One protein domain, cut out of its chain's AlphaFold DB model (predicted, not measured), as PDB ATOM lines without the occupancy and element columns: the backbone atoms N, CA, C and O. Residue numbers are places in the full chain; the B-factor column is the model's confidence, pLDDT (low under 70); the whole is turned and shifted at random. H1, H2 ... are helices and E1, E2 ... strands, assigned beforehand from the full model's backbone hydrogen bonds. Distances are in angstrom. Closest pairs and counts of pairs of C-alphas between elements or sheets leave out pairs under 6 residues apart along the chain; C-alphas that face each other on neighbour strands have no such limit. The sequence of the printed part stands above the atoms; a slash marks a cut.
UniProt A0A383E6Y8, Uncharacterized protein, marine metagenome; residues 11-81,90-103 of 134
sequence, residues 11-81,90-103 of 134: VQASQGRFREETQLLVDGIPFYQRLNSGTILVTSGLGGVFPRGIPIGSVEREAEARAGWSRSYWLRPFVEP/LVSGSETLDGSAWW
ATOM      1  N   VAL A  11      -5.463  30.754  14.845       95.44
ATOM      2  CA  VAL A  11      -6.804  30.226  15.094       95.44
ATOM      3  C   VAL A  11      -6.695  28.877  15.796       95.44
ATOM      4  O   VAL A  11      -5.945  28.009  15.357       95.44
ATOM      5  N   GLN A  12      -7.449  28.701  16.876       93.31
ATOM      6  CA  GLN A  12      -7.462  27.483  17.677       93.31
ATOM      7  C   GLN A  12      -8.864  27.183  18.214       93.31
ATOM      8  O   GLN A  12      -9.686  28.080  18.408       93.31
ATOM      9  N   ALA A  13      -9.118  25.906  18.477       91.38
ATOM     10  CA  ALA A  13     -10.265  25.460  19.251       91.38
ATOM     11  C   ALA A  13     -10.019  25.746  20.740       91.38
ATOM     12  O   ALA A  13      -8.961  25.407  21.269       91.38
ATOM     13  N   SER A  14     -10.983  26.357  21.425       89.69
ATOM     14  CA  SER A  14     -10.886  26.663  22.852       89.69
ATOM     15  C   SER A  14     -12.209  26.397  23.569       89.69
ATOM     16  O   SER A  14     -13.280  26.436  22.969       89.69
ATOM     17  N   GLN A  15     -12.133  26.080  24.859       84.88
ATOM     18  CA  GLN A  15     -13.309  25.807  25.686       84.88
ATOM     19  C   GLN A  15     -13.983  27.127  26.085       84.88
ATOM     20  O   GLN A  15     -13.310  28.054  26.543       84.88
ATOM     21  N   GLY A  16     -15.305  27.209  25.917       73.88
ATOM     22  CA  GLY A  16     -16.099  28.365  26.335       73.88
ATOM     23  C   GLY A  16     -16.209  28.507  27.863       73.88
ATOM     24  O   GLY A  16     -15.777  27.645  28.629       73.88
ATOM     25  N   ARG A  17     -16.812  29.610  28.336       65.81
ATOM     26  CA  ARG A  17     -16.887  29.948  29.777       65.81
ATOM     27  C   ARG A  17     -17.790  29.039  30.629       65.81
ATOM     28  O   ARG A  17     -17.614  29.032  31.843       65.81
ATOM     29  N   PHE A  18     -18.740  28.295  30.060       58.25
ATOM     30  CA  PHE A  18     -19.742  27.558  30.848       58.25
ATOM     31  C   PHE A  18     -20.123  26.218  30.222       58.25
ATOM     32  O   PHE A  18     -21.072  26.201  29.462       58.25
ATOM     33  N   ARG A  19     -19.441  25.107  30.558       60.31
ATOM     34  CA  ARG A  19     -19.825  23.715  30.182       60.31
ATOM     35  C   ARG A  19     -20.408  23.549  28.754       60.31
ATOM     36  O   ARG A  19     -21.218  22.658  28.523       60.31
ATOM     37  N   GLU A  20     -19.975  24.383  27.816       65.44
ATOM     38  CA  GLU A  20     -20.523  24.502  26.469       65.44
ATOM     39  C   GLU A  20     -19.412  24.345  25.441       65.44
ATOM     40  O   GLU A  20     -18.223  24.507  25.735       65.44
ATOM     41  N   GLU A  21     -19.888  23.984  24.255       72.06
ATOM     42  CA  GLU A  21     -19.196  23.623  23.031       72.06
ATOM     43  C   GLU A  21     -17.866  24.337  22.797       72.06
ATOM     44  O   GLU A  21     -17.684  25.526  23.054       72.06
ATOM     45  N   THR A  22     -16.930  23.573  22.240       83.12
ATOM     46  CA  THR A  22     -15.675  24.074  21.688       83.12
ATOM     47  C   THR A  22     -15.942  25.269  20.766       83.12
ATOM     48  O   THR A  22     -16.572  25.122  19.723       83.12
ATOM     49  N   GLN A  23     -15.430  26.445  21.134       89.19
ATOM     50  CA  GLN A  23     -15.538  27.679  20.357       89.19
ATOM     51  C   GLN A  23     -14.231  27.977  19.624       89.19
ATOM     52  O   GLN A  23     -13.146  27.534  20.009       89.19
ATOM     53  N   LEU A  24     -14.330  28.765  18.556       94.12
ATOM     54  CA  LEU A  24     -13.175  29.197  17.786       94.12
ATOM     55  C   LEU A  24     -12.585  30.480  18.391       94.12
ATOM     56  O   LEU A  24     -13.295  31.464  18.599       94.12
ATOM     57  N   LEU A  25     -11.280  30.477  18.653       94.75
ATOM     58  CA  LEU A  25     -10.530  31.604  19.203       94.75
ATOM     59  C   LEU A  25      -9.429  32.007  18.219       94.75
ATOM     60  O   LEU A  25      -8.683  31.149  17.749       94.75
ATOM     61  N   VAL A  26      -9.282  33.305  17.950       95.94
ATOM     62  CA  VAL A  26      -8.033  33.851  17.399       95.94
ATOM     63  C   VAL A  26      -7.190  34.418  18.531       95.94
ATOM     64  O   VAL A  26      -7.692  35.173  19.362       95.94
ATOM     65  N   ASP A  27      -5.913  34.062  18.561       93.94
ATOM     66  CA  ASP A  27      -4.958  34.484  19.579       93.94
ATOM     67  C   ASP A  27      -3.696  35.103  18.960       93.94
ATOM     68  O   ASP A  27      -3.431  34.958  17.762       93.94
ATOM     69  N   GLY A  28      -2.916  35.799  19.785       92.69
ATOM     70  CA  GLY A  28      -1.647  36.409  19.392       92.69
ATOM     71  C   GLY A  28      -1.782  37.762  18.692       92.69
ATOM     72  O   GLY A  28      -0.814  38.224  18.094       92.69
ATOM     73  N   ILE A  29      -2.947  38.416  18.771       94.19
ATOM     74  CA  ILE A  29      -3.113  39.768  18.224       94.19
ATOM     75  C   ILE A  29      -2.319  40.749  19.104       94.19
ATOM     76  O   ILE A  29      -2.520  40.742  20.320       94.19
ATOM     77  N   PRO A  30      -1.430  41.600  18.559       91.50
ATOM     78  CA  PRO A  30      -0.676  42.557  19.367       91.50
ATOM     79  C   PRO A  30      -1.594  43.470  20.190       91.50
ATOM     80  O   PRO A  30      -2.600  43.952  19.677       91.50
ATOM     81  N   PHE A  31      -1.245  43.763  21.448       89.25
ATOM     82  CA  PHE A  31      -2.132  44.502  22.367       89.25
ATOM     83  C   PHE A  31      -2.589  45.890  21.870       89.25
ATOM     84  O   PHE A  31      -3.643  46.380  22.293       89.25
ATOM     85  N   TYR A  32      -1.792  46.533  21.012       90.38
ATOM     86  CA  TYR A  32      -2.073  47.845  20.422       90.38
ATOM     87  C   TYR A  32      -2.981  47.768  19.185       90.38
ATOM     88  O   TYR A  32      -3.518  48.787  18.761       90.38
ATOM     89  N   GLN A  33      -3.172  46.577  18.615       92.44
ATOM     90  CA  GLN A  33      -4.137  46.327  17.552       92.44
ATOM     91  C   GLN A  33      -5.451  45.851  18.168       92.44
ATOM     92  O   GLN A  33      -5.470  45.131  19.168       92.44
ATOM     93  N   ARG A  34      -6.571  46.261  17.573       92.38
ATOM     94  CA  ARG A  34      -7.908  45.861  18.013       92.38
ATOM     95  C   ARG A  34      -8.709  45.385  16.816       92.38
ATOM     96  O   ARG A  34      -8.745  46.058  15.791       92.38
ATOM     97  N   LEU A  35      -9.366  44.243  16.980       95.06
ATOM     98  CA  LEU A  35     -10.352  43.755  16.029       95.06
ATOM     99  C   LEU A  35     -11.746  44.172  16.493       95.06
ATOM    100  O   LEU A  35     -12.087  44.019  17.668       95.06
ATOM    101  N   ASN A  36     -12.536  44.706  15.569       95.38
ATOM    102  CA  ASN A  36     -13.920  45.071  15.836       95.38
ATOM    103  C   ASN A  36     -14.817  43.842  15.653       95.38
ATOM    104  O   ASN A  36     -14.512  42.947  14.861       95.38
ATOM    105  N   SER A  37     -15.952  43.800  16.351       96.50
ATOM    106  CA  SER A  37     -16.977  42.793  16.073       96.50
ATOM    107  C   SER A  37     -17.403  42.866  14.601       96.50
ATOM    108  O   SER A  37     -17.569  43.950  14.046       96.50
ATOM    109  N   GLY A  38     -17.551  41.709  13.964       97.12
ATOM    110  CA  GLY A  38     -17.838  41.573  12.539       97.12
ATOM    111  C   GLY A  38     -16.603  41.522  11.636       97.12
ATOM    112  O   GLY A  38     -16.746  41.149  10.475       97.12
ATOM    113  N   THR A  39     -15.393  41.823  12.127       97.81
ATOM    114  CA  THR A  39     -14.176  41.710  11.306       97.81
ATOM    115  C   THR A  39     -13.997  40.279  10.795       97.81
ATOM    116  O   THR A  39     -13.923  39.339  11.586       97.81
ATOM    117  N   ILE A  40     -13.913  40.125   9.472       97.31
ATOM    118  CA  ILE A  40     -13.753  38.832   8.799       97.31
ATOM    119  C   ILE A  40     -12.297  38.385   8.868       97.31
ATOM    120  O   ILE A  40     -11.380  39.152   8.558       97.31
ATOM    121  N   LEU A  41     -12.097  37.120   9.236       97.62
ATOM    122  CA  LEU A  41     -10.800  36.465   9.209       97.62
ATOM    123  C   LEU A  41     -10.736  35.397   8.120       97.62
ATOM    124  O   LEU A  41     -11.653  34.593   7.950       97.62
ATOM    125  N   VAL A  42      -9.594  35.372   7.439       96.88
ATOM    126  CA  VAL A  42      -9.239  34.410   6.396       96.88
ATOM    127  C   VAL A  42      -7.919  33.699   6.718       96.88
ATOM    128  O   VAL A  42      -7.119  34.171   7.541       96.88
ATOM    129  N   THR A  43      -7.663  32.562   6.069       95.19
ATOM    130  CA  THR A  43      -6.365  31.872   6.122       95.19
ATOM    131  C   THR A  43      -5.254  32.754   5.547       95.19
ATOM    132  O   THR A  43      -5.437  33.459   4.556       95.19
ATOM    133  N   SER A  44      -4.077  32.737   6.176       94.69
ATOM    134  CA  SER A  44      -2.939  33.569   5.752       94.69
ATOM    135  C   SER A  44      -2.035  32.913   4.709       94.69
ATOM    136  O   SER A  44      -1.317  33.621   4.016       94.69
ATOM    137  N   GLY A  45      -2.001  31.581   4.637       90.94
ATOM    138  CA  GLY A  45      -0.985  30.849   3.869       90.94
ATOM    139  C   GLY A  45       0.343  30.611   4.598       90.94
ATOM    140  O   GLY A  45       1.116  29.754   4.184       90.94
ATOM    141  N   LEU A  46       0.607  31.291   5.722       90.38
ATOM    142  CA  LEU A  46       1.933  31.298   6.371       90.38
ATOM    143  C   LEU A  46       2.372  29.955   6.981       90.38
ATOM    144  O   LEU A  46       3.548  29.780   7.280       90.38
ATOM    145  N   GLY A  47       1.452  29.009   7.170       86.06
ATOM    146  CA  GLY A  47       1.768  27.669   7.675       86.06
ATOM    147  C   GLY A  47       2.042  26.627   6.586       86.06
ATOM    148  O   GLY A  47       2.326  25.485   6.923       86.06
ATOM    149  N   GLY A  48       1.879  26.968   5.301       85.50
ATOM    150  CA  GLY A  48       2.039  26.032   4.176       85.50
ATOM    151  C   GLY A  48       0.957  24.947   4.044       85.50
ATOM    152  O   GLY A  48       0.992  24.172   3.094       85.50
ATOM    153  N   VAL A  49      -0.008  24.889   4.971       86.56
ATOM    154  CA  VAL A  49      -1.093  23.886   4.981       86.56
ATOM    155  C   VAL A  49      -2.309  24.347   4.181       86.56
ATOM    156  O   VAL A  49      -2.823  23.609   3.351       86.56
ATOM    157  N   PHE A  50      -2.775  25.569   4.433       88.12
ATOM    158  CA  PHE A  50      -3.937  26.143   3.758       88.12
ATOM    159  C   PHE A  50      -3.475  27.242   2.805       88.12
ATOM    160  O   PHE A  50      -2.633  28.040   3.223       88.12
ATOM    161  N   PRO A  51      -4.029  27.355   1.584       89.06
ATOM    162  CA  PRO A  51      -3.796  28.529   0.754       89.06
ATOM    163  C   PRO A  51      -4.346  29.785   1.437       89.06
ATOM    164  O   PRO A  51      -5.125  29.715   2.394       89.06
ATOM    165  N   ARG A  52      -3.917  30.952   0.963       90.94
ATOM    166  CA  ARG A  52      -4.373  32.247   1.477       90.94
ATOM    167  C   ARG A  52      -5.831  32.498   1.078       90.94
ATOM    168  O   ARG A  52      -6.250  32.087   0.004       90.94
ATOM    169  N   GLY A  53      -6.587  33.196   1.923       91.31
ATOM    170  CA  GLY A  53      -7.879  33.780   1.543       91.31
ATOM    171  C   GLY A  53      -9.120  32.918   1.791       91.31
ATOM    172  O   GLY A  53     -10.209  33.337   1.415       91.31
ATOM    173  N   ILE A  54      -9.009  31.755   2.442       92.50
ATOM    174  CA  ILE A  54     -10.177  30.936   2.803       92.50
ATOM    175  C   ILE A  54     -10.890  31.565   4.013       92.50
ATOM    176  O   ILE A  54     -10.234  31.753   5.044       92.50
ATOM    177  N   PRO A  55     -12.202  31.863   3.939       94.81
ATOM    178  CA  PRO A  55     -12.981  32.394   5.050       94.81
ATOM    179  C   PRO A  55     -13.013  31.432   6.236       94.81
ATOM    180  O   PRO A  55     -13.283  30.245   6.084       94.81
ATOM    181  N   ILE A  56     -12.770  31.967   7.429       96.00
ATOM    182  CA  ILE A  56     -12.817  31.207   8.682       96.00
ATOM    183  C   ILE A  56     -14.073  31.591   9.470       96.00
ATOM    184  O   ILE A  56     -14.848  30.736   9.901       96.00
ATOM    185  N   GLY A  57     -14.281  32.893   9.660       97.00
ATOM    186  CA  GLY A  57     -15.371  33.424  10.465       97.00
ATOM    187  C   GLY A  57     -15.219  34.915  10.732       97.00
ATOM    188  O   GLY A  57     -14.287  35.557  10.240       97.00
ATOM    189  N   SER A  58     -16.119  35.459  11.546       97.75
ATOM    190  CA  SER A  58     -16.104  36.865  11.964       97.75
ATOM    191  C   SER A  58     -15.851  37.008  13.461       97.75
ATOM    192  O   SER A  58     -16.350  36.208  14.253       97.75
ATOM    193  N   VAL A  59     -15.143  38.061  13.862       97.50
ATOM    194  CA  VAL A  59     -14.927  38.398  15.276       97.50
ATOM    195  C   VAL A  59     -16.257  38.659  15.975       97.50
ATOM    196  O   VAL A  59     -17.062  39.462  15.516       97.50
ATOM    197  N   GLU A  60     -16.490  37.994  17.100       95.19
ATOM    198  CA  GLU A  60     -17.685  38.197  17.912       95.19
ATOM    199  C   GLU A  60     -17.404  39.162  19.063       95.19
ATOM    200  O   GLU A  60     -18.016  40.228  19.148       95.19
ATOM    201  N   ARG A  61     -16.448  38.811  19.927       93.25
ATOM    202  CA  ARG A  61     -16.065  39.609  21.099       93.25
ATOM    203  C   ARG A  61     -14.621  39.331  21.506       93.25
ATOM    204  O   ARG A  61     -14.083  38.268  21.205       93.25
ATOM    205  N   GLU A  62     -14.015  40.267  22.227       93.12
ATOM    206  CA  GLU A  62     -12.721  40.035  22.877       93.12
ATOM    207  C   GLU A  62     -12.878  38.928  23.932       93.12
ATOM    208  O   GLU A  62     -13.845  38.907  24.701       93.12
ATOM    209  N   ALA A  63     -11.965  37.960  23.924       89.69
ATOM    210  CA  ALA A  63     -11.882  36.978  24.989       89.69
ATOM    211  C   ALA A  63     -11.375  37.668  26.258       89.69
ATOM    212  O   ALA A  63     -10.672  38.674  26.194       89.69
ATOM    213  N   GLU A  64     -11.756  37.146  27.422       75.75
ATOM    214  CA  GLU A  64     -11.321  37.708  28.701       75.75
ATOM    215  C   GLU A  64      -9.796  37.828  28.706       75.75
ATOM    216  O   GLU A  64      -9.101  36.839  28.466       75.75
ATOM    217  N   ALA A  65      -9.293  39.047  28.913       61.19
ATOM    218  CA  ALA A  65      -7.873  39.330  28.813       61.19
ATOM    219  C   ALA A  65      -7.113  38.458  29.819       61.19
ATOM    220  O   ALA A  65      -7.148  38.700  31.027       61.19
ATOM    221  N   ARG A  66      -6.406  37.435  29.328       56.97
ATOM    222  CA  ARG A  66      -5.326  36.836  30.109       56.97
ATOM    223  C   ARG A  66      -4.284  37.930  30.300       56.97
ATOM    224  O   ARG A  66      -3.947  38.619  29.341       56.97
ATOM    225  N   ALA A  67      -3.796  38.106  31.528       52.88
ATOM    226  CA  ALA A  67      -2.665  38.986  31.798       52.88
ATOM    227  C   ALA A  67      -1.542  38.664  30.794       52.88
ATOM    228  O   ALA A  67      -1.011  37.554  30.797       52.88
ATOM    229  N   GLY A  68      -1.257  39.584  29.871       65.81
ATOM    230  CA  GLY A  68      -0.442  39.267  28.704       65.81
ATOM    231  C   GLY A  68      -0.280  40.427  27.725       65.81
ATOM    232  O   GLY A  68      -0.939  41.459  27.825       65.81
ATOM    233  N   TRP A  69       0.635  40.230  26.774       80.88
ATOM    234  CA  TRP A  69       1.045  41.201  25.749       80.88
ATOM    235  C   TRP A  69       0.245  41.086  24.439       80.88
ATOM    236  O   TRP A  69       0.555  41.764  23.456       80.88
ATOM    237  N   SER A  70      -0.778  40.229  24.413       89.94
ATOM    238  CA  SER A  70      -1.632  39.966  23.257       89.94
ATOM    239  C   SER A  70      -3.111  39.978  23.634       89.94
ATOM    240  O   SER A  70      -3.482  39.770  24.788       89.94
ATOM    241  N   ARG A  71      -3.955  40.223  22.634       92.31
ATOM    242  CA  ARG A  71      -5.404  40.066  22.698       92.31
ATOM    243  C   ARG A  71      -5.807  38.779  22.001       92.31
ATOM    244  O   ARG A  71      -5.184  38.363  21.020       92.31
ATOM    245  N   SER A  72      -6.904  38.218  22.473       94.00
ATOM    246  CA  SER A  72      -7.560  37.086  21.839       94.00
ATOM    247  C   SER A  72      -9.031  37.428  21.629       94.00
ATOM    248  O   SER A  72      -9.613  38.189  22.402       94.00
ATOM    249  N   TYR A  73      -9.644  36.887  20.582       95.50
ATOM    250  CA  TYR A  73     -11.034  37.166  20.230       95.50
ATOM    251  C   TYR A  73     -11.771  35.870  19.926       95.50
ATOM    252  O   TYR A  73     -11.266  35.008  19.208       95.50
ATOM    253  N   TRP A  74     -12.986  35.754  20.452       95.19
ATOM    254  CA  TRP A  74     -13.915  34.704  20.063       95.19
ATOM    255  C   TRP A  74     -14.432  34.975  18.655       95.19
ATOM    256  O   TRP A  74     -14.721  36.123  18.300       95.19
ATOM    257  N   LEU A  75     -14.546  33.918  17.859       96.19
ATOM    258  CA  LEU A  75     -14.998  33.975  16.478       96.19
ATOM    259  C   LEU A  75     -16.317  33.231  16.313       96.19
ATOM    260  O   LEU A  75     -16.508  32.146  16.861       96.19
ATOM    261  N   ARG A  76     -17.179  33.782  15.465       95.44
ATOM    262  CA  ARG A  76     -18.321  33.073  14.899       95.44
ATOM    263  C   ARG A  76     -17.880  32.394  13.599       95.44
ATOM    264  O   ARG A  76     -17.540  33.119  12.659       95.44
ATOM    265  N   PRO A  77     -17.847  31.053  13.527       95.31
ATOM    266  CA  PRO A  77     -17.472  30.355  12.304       95.31
ATOM    267  C   PRO A  77     -18.532  30.565  11.215       95.31
ATOM    268  O   PRO A  77     -19.719  30.684  11.514       95.31
ATOM    269  N   PHE A  78     -18.112  30.600   9.949       94.88
ATOM    270  CA  PHE A  78     -19.049  30.668   8.815       94.88
ATOM    271  C   PHE A  78     -19.597  29.307   8.390       94.88
ATOM    272  O   PHE A  78     -20.568  29.246   7.641       94.88
ATOM    273  N   VAL A  79     -18.976  28.222   8.854       91.75
ATOM    274  CA  VAL A  79     -19.342  26.854   8.493       91.75
ATOM    275  C   VAL A  79     -19.470  26.022   9.760       91.75
ATOM    276  O   VAL A  79     -18.613  26.090  10.641       91.75
ATOM    277  N   GLU A  80     -20.514  25.202   9.816       89.94
ATOM    278  CA  GLU A  80     -20.682  24.137  10.800       89.94
ATOM    279  C   GLU A  80     -20.374  22.792  10.120       89.94
ATOM    280  O   GLU A  80     -21.199  22.294   9.348       89.94
ATOM    281  N   PRO A  81     -19.197  22.180  10.356       87.81
ATOM    282  CA  PRO A  81     -18.791  20.975   9.629       87.81
ATOM    283  C   PRO A  81     -19.750  19.791   9.799       87.81
ATOM    284  O   PRO A  81     -19.870  18.978   8.890       87.81
ATOM    285  N   LEU A  90      -8.483  20.731  -0.647       81.31
ATOM    286  CA  LEU A  90      -7.396  21.449  -1.297       81.31
ATOM    287  C   LEU A  90      -6.100  20.686  -1.030       81.31
ATOM    288  O   LEU A  90      -5.693  20.525   0.119       81.31
ATOM    289  N   VAL A  91      -5.470  20.201  -2.094       76.38
ATOM    290  CA  VAL A  91      -4.161  19.547  -2.035       76.38
ATOM    291  C   VAL A  91      -3.153  20.537  -2.600       76.38
ATOM    292  O   VAL A  91      -3.298  20.965  -3.743       76.38
ATOM    293  N   SER A  92      -2.167  20.944  -1.800       61.94
ATOM    294  CA  SER A  92      -1.154  21.909  -2.240       61.94
ATOM    295  C   SER A  92      -0.368  21.368  -3.442       61.94
ATOM    296  O   SER A  92       0.439  20.452  -3.302       61.94
ATOM    297  N   GLY A  93      -0.599  21.958  -4.618       57.94
ATOM    298  CA  GLY A  93       0.363  22.012  -5.720       57.94
ATOM    299  C   GLY A  93       1.282  23.223  -5.532       57.94
ATOM    300  O   GLY A  93       0.935  24.148  -4.805       57.94
ATOM    301  N   SER A  94       2.462  23.235  -6.150       52.41
ATOM    302  CA  SER A  94       3.526  24.234  -5.930       52.41
ATOM    303  C   SER A  94       3.208  25.680  -6.354       52.41
ATOM    304  O   SER A  94       4.116  26.506  -6.400       52.41
ATOM    305  N   GLU A  95       1.961  26.003  -6.684       57.62
ATOM    306  CA  GLU A  95       1.533  27.344  -7.077       57.62
ATOM    307  C   GLU A  95       0.732  27.984  -5.942       57.62
ATOM    308  O   GLU A  95      -0.233  27.422  -5.422       57.62
ATOM    309  N   THR A  96       1.157  29.176  -5.531       57.47
ATOM    310  CA  THR A  96       0.491  29.997  -4.522       57.47
ATOM    311  C   THR A  96      -0.852  30.478  -5.072       57.47
ATOM    312  O   THR A  96      -0.942  31.528  -5.702       57.47
ATOM    313  N   LEU A  97      -1.908  29.698  -4.857       61.62
ATOM    314  CA  LEU A  97      -3.272  30.103  -5.180       61.62
ATOM    315  C   LEU A  97      -3.789  31.046  -4.082       61.62
ATOM    316  O   LEU A  97      -3.835  30.676  -2.905       61.62
ATOM    317  N   ASP A  98      -4.167  32.270  -4.460       65.81
ATOM    318  CA  ASP A  98      -4.935  33.172  -3.599       65.81
ATOM    319  C   ASP A  98      -6.423  32.824  -3.736       65.81
ATOM    320  O   ASP A  98      -7.044  33.053  -4.773       65.81
ATOM    321  N   GLY A  99      -6.991  32.205  -2.703       63.47
ATOM    322  CA  GLY A  99      -8.373  31.736  -2.698       63.47
ATOM    323  C   GLY A  99      -9.411  32.843  -2.519       63.47
ATOM    324  O   GLY A  99     -10.596  32.557  -2.645       63.47
ATOM    325  N   SER A 100      -9.014  34.090  -2.233       65.31
ATOM    326  CA  SER A 100      -9.950  35.207  -2.000       65.31
ATOM    327  C   SER A 100     -10.903  35.461  -3.178       65.31
ATOM    328  O   SER A 100     -12.088  35.732  -2.959       65.31
ATOM    329  N   ALA A 101     -10.423  35.265  -4.408       67.88
ATOM    330  CA  ALA A 101     -11.208  35.377  -5.636       67.88
ATOM    331  C   ALA A 101     -12.372  34.368  -5.707       67.88
ATOM    332  O   ALA A 101     -13.420  34.658  -6.278       67.88
ATOM    333  N   TRP A 102     -12.235  33.185  -5.100       68.06
ATOM    334  CA  TRP A 102     -13.269  32.138  -5.152       68.06
ATOM    335  C   TRP A 102     -14.440  32.400  -4.208       68.06
ATOM    336  O   TRP A 102     -15.513  31.827  -4.379       68.06
ATOM    337  N   TRP A 103     -14.244  33.278  -3.228       65.50
ATOM    338  CA  TRP A 103     -15.237  33.585  -2.202       65.50
ATOM    339  C   TRP A 103     -15.892  34.955  -2.398       65.50
ATOM    340  O   TRP A 103     -16.651  35.387  -1.535       65.50
TER     341      TRP A 103
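This is residues 11 to 81 and 90 to 103 of the 134 residues of an uncharacterized protein of marine metagenome (UniProt A0A383E6Y8). The model is one strongly twisted, curled sheet of five antiparallel strands, with its loops reaching beyond it and one short helix, H1, well away from the middle that only grazes the sheet. The loop that holds Phe 18, between E1 and E2, and the stretch that holds Ser 94, before H1, lie at opposite ends of the longest axis. The printed part has 85 residues, with E1, E2, E3, E4, E5 and then H1 along the chain, and the sheet's order is E1 E2 E5 E4 E3. The class is mostly strand, though under half of the printed residues are in named elements. The whole is only just compact, close to loose, with a radius of gyration of the C-alphas of 14.3 A and spans of 41 by 30 by 20 A.

Start with E1, residues 11 to 14, an edge strand that forms a hairpin with E2, residues 23 to 30; look for N 12 and O 25, within hydrogen-bond range at 2.9 A. Next beside E2 is E5, residues 70 to 77, antiparallel at 148 degrees, with N 73 and O 26 2.9 A apart. On the other side of E5 comes E4, residues 55 to 62, in a hairpin with it; N 60 and O 74 are 2.8 A apart. E3, residues 40 to 42, is the other edge strand and makes a hairpin with E4, with N 41 and O 57 at 2.9 A. E3, E4 and E5 are a meander, each strand the antiparallel neighbour of the one before; with E2, the antiparallel neighbour of E5, they make a Greek key of four strands in a row. E1 is apart from E3 and E4. H1, residues 99 to 103, is only just on the sheet, with 5 pairs of C-alphas within 10 A, and only grazes it; its closest C-alpha to E4 is that of Trp 103, 7.7 A from that of Pro 55. In H1, 0 of 1 O i to N i+4 pairs are within hydrogen-bond range, but 2 of 2 O i to N i+3 pairs are.

Find C-alpha 11 at (-6.804, 30.226, 15.094), where E1 begins. E2 runs 21.1 A from C-alpha 23 to C-alpha 30, E4 19.4 A and E5 21.5 A. H1 ends at C-alpha 103, at (-15.237, 33.585, -2.202).

The C-alphas of Phe 18 and Ser 94, the two farthest apart, are 43.6 A apart. Residues 82 to 89 are not printed, and C-alphas 81 and 90 are 15.8 A apart across this cut. The link from E3 to E4 is long, 12 residues. The pLDDT is under 70 in residues 17 to 20, 65 to 68 and 92 to 103.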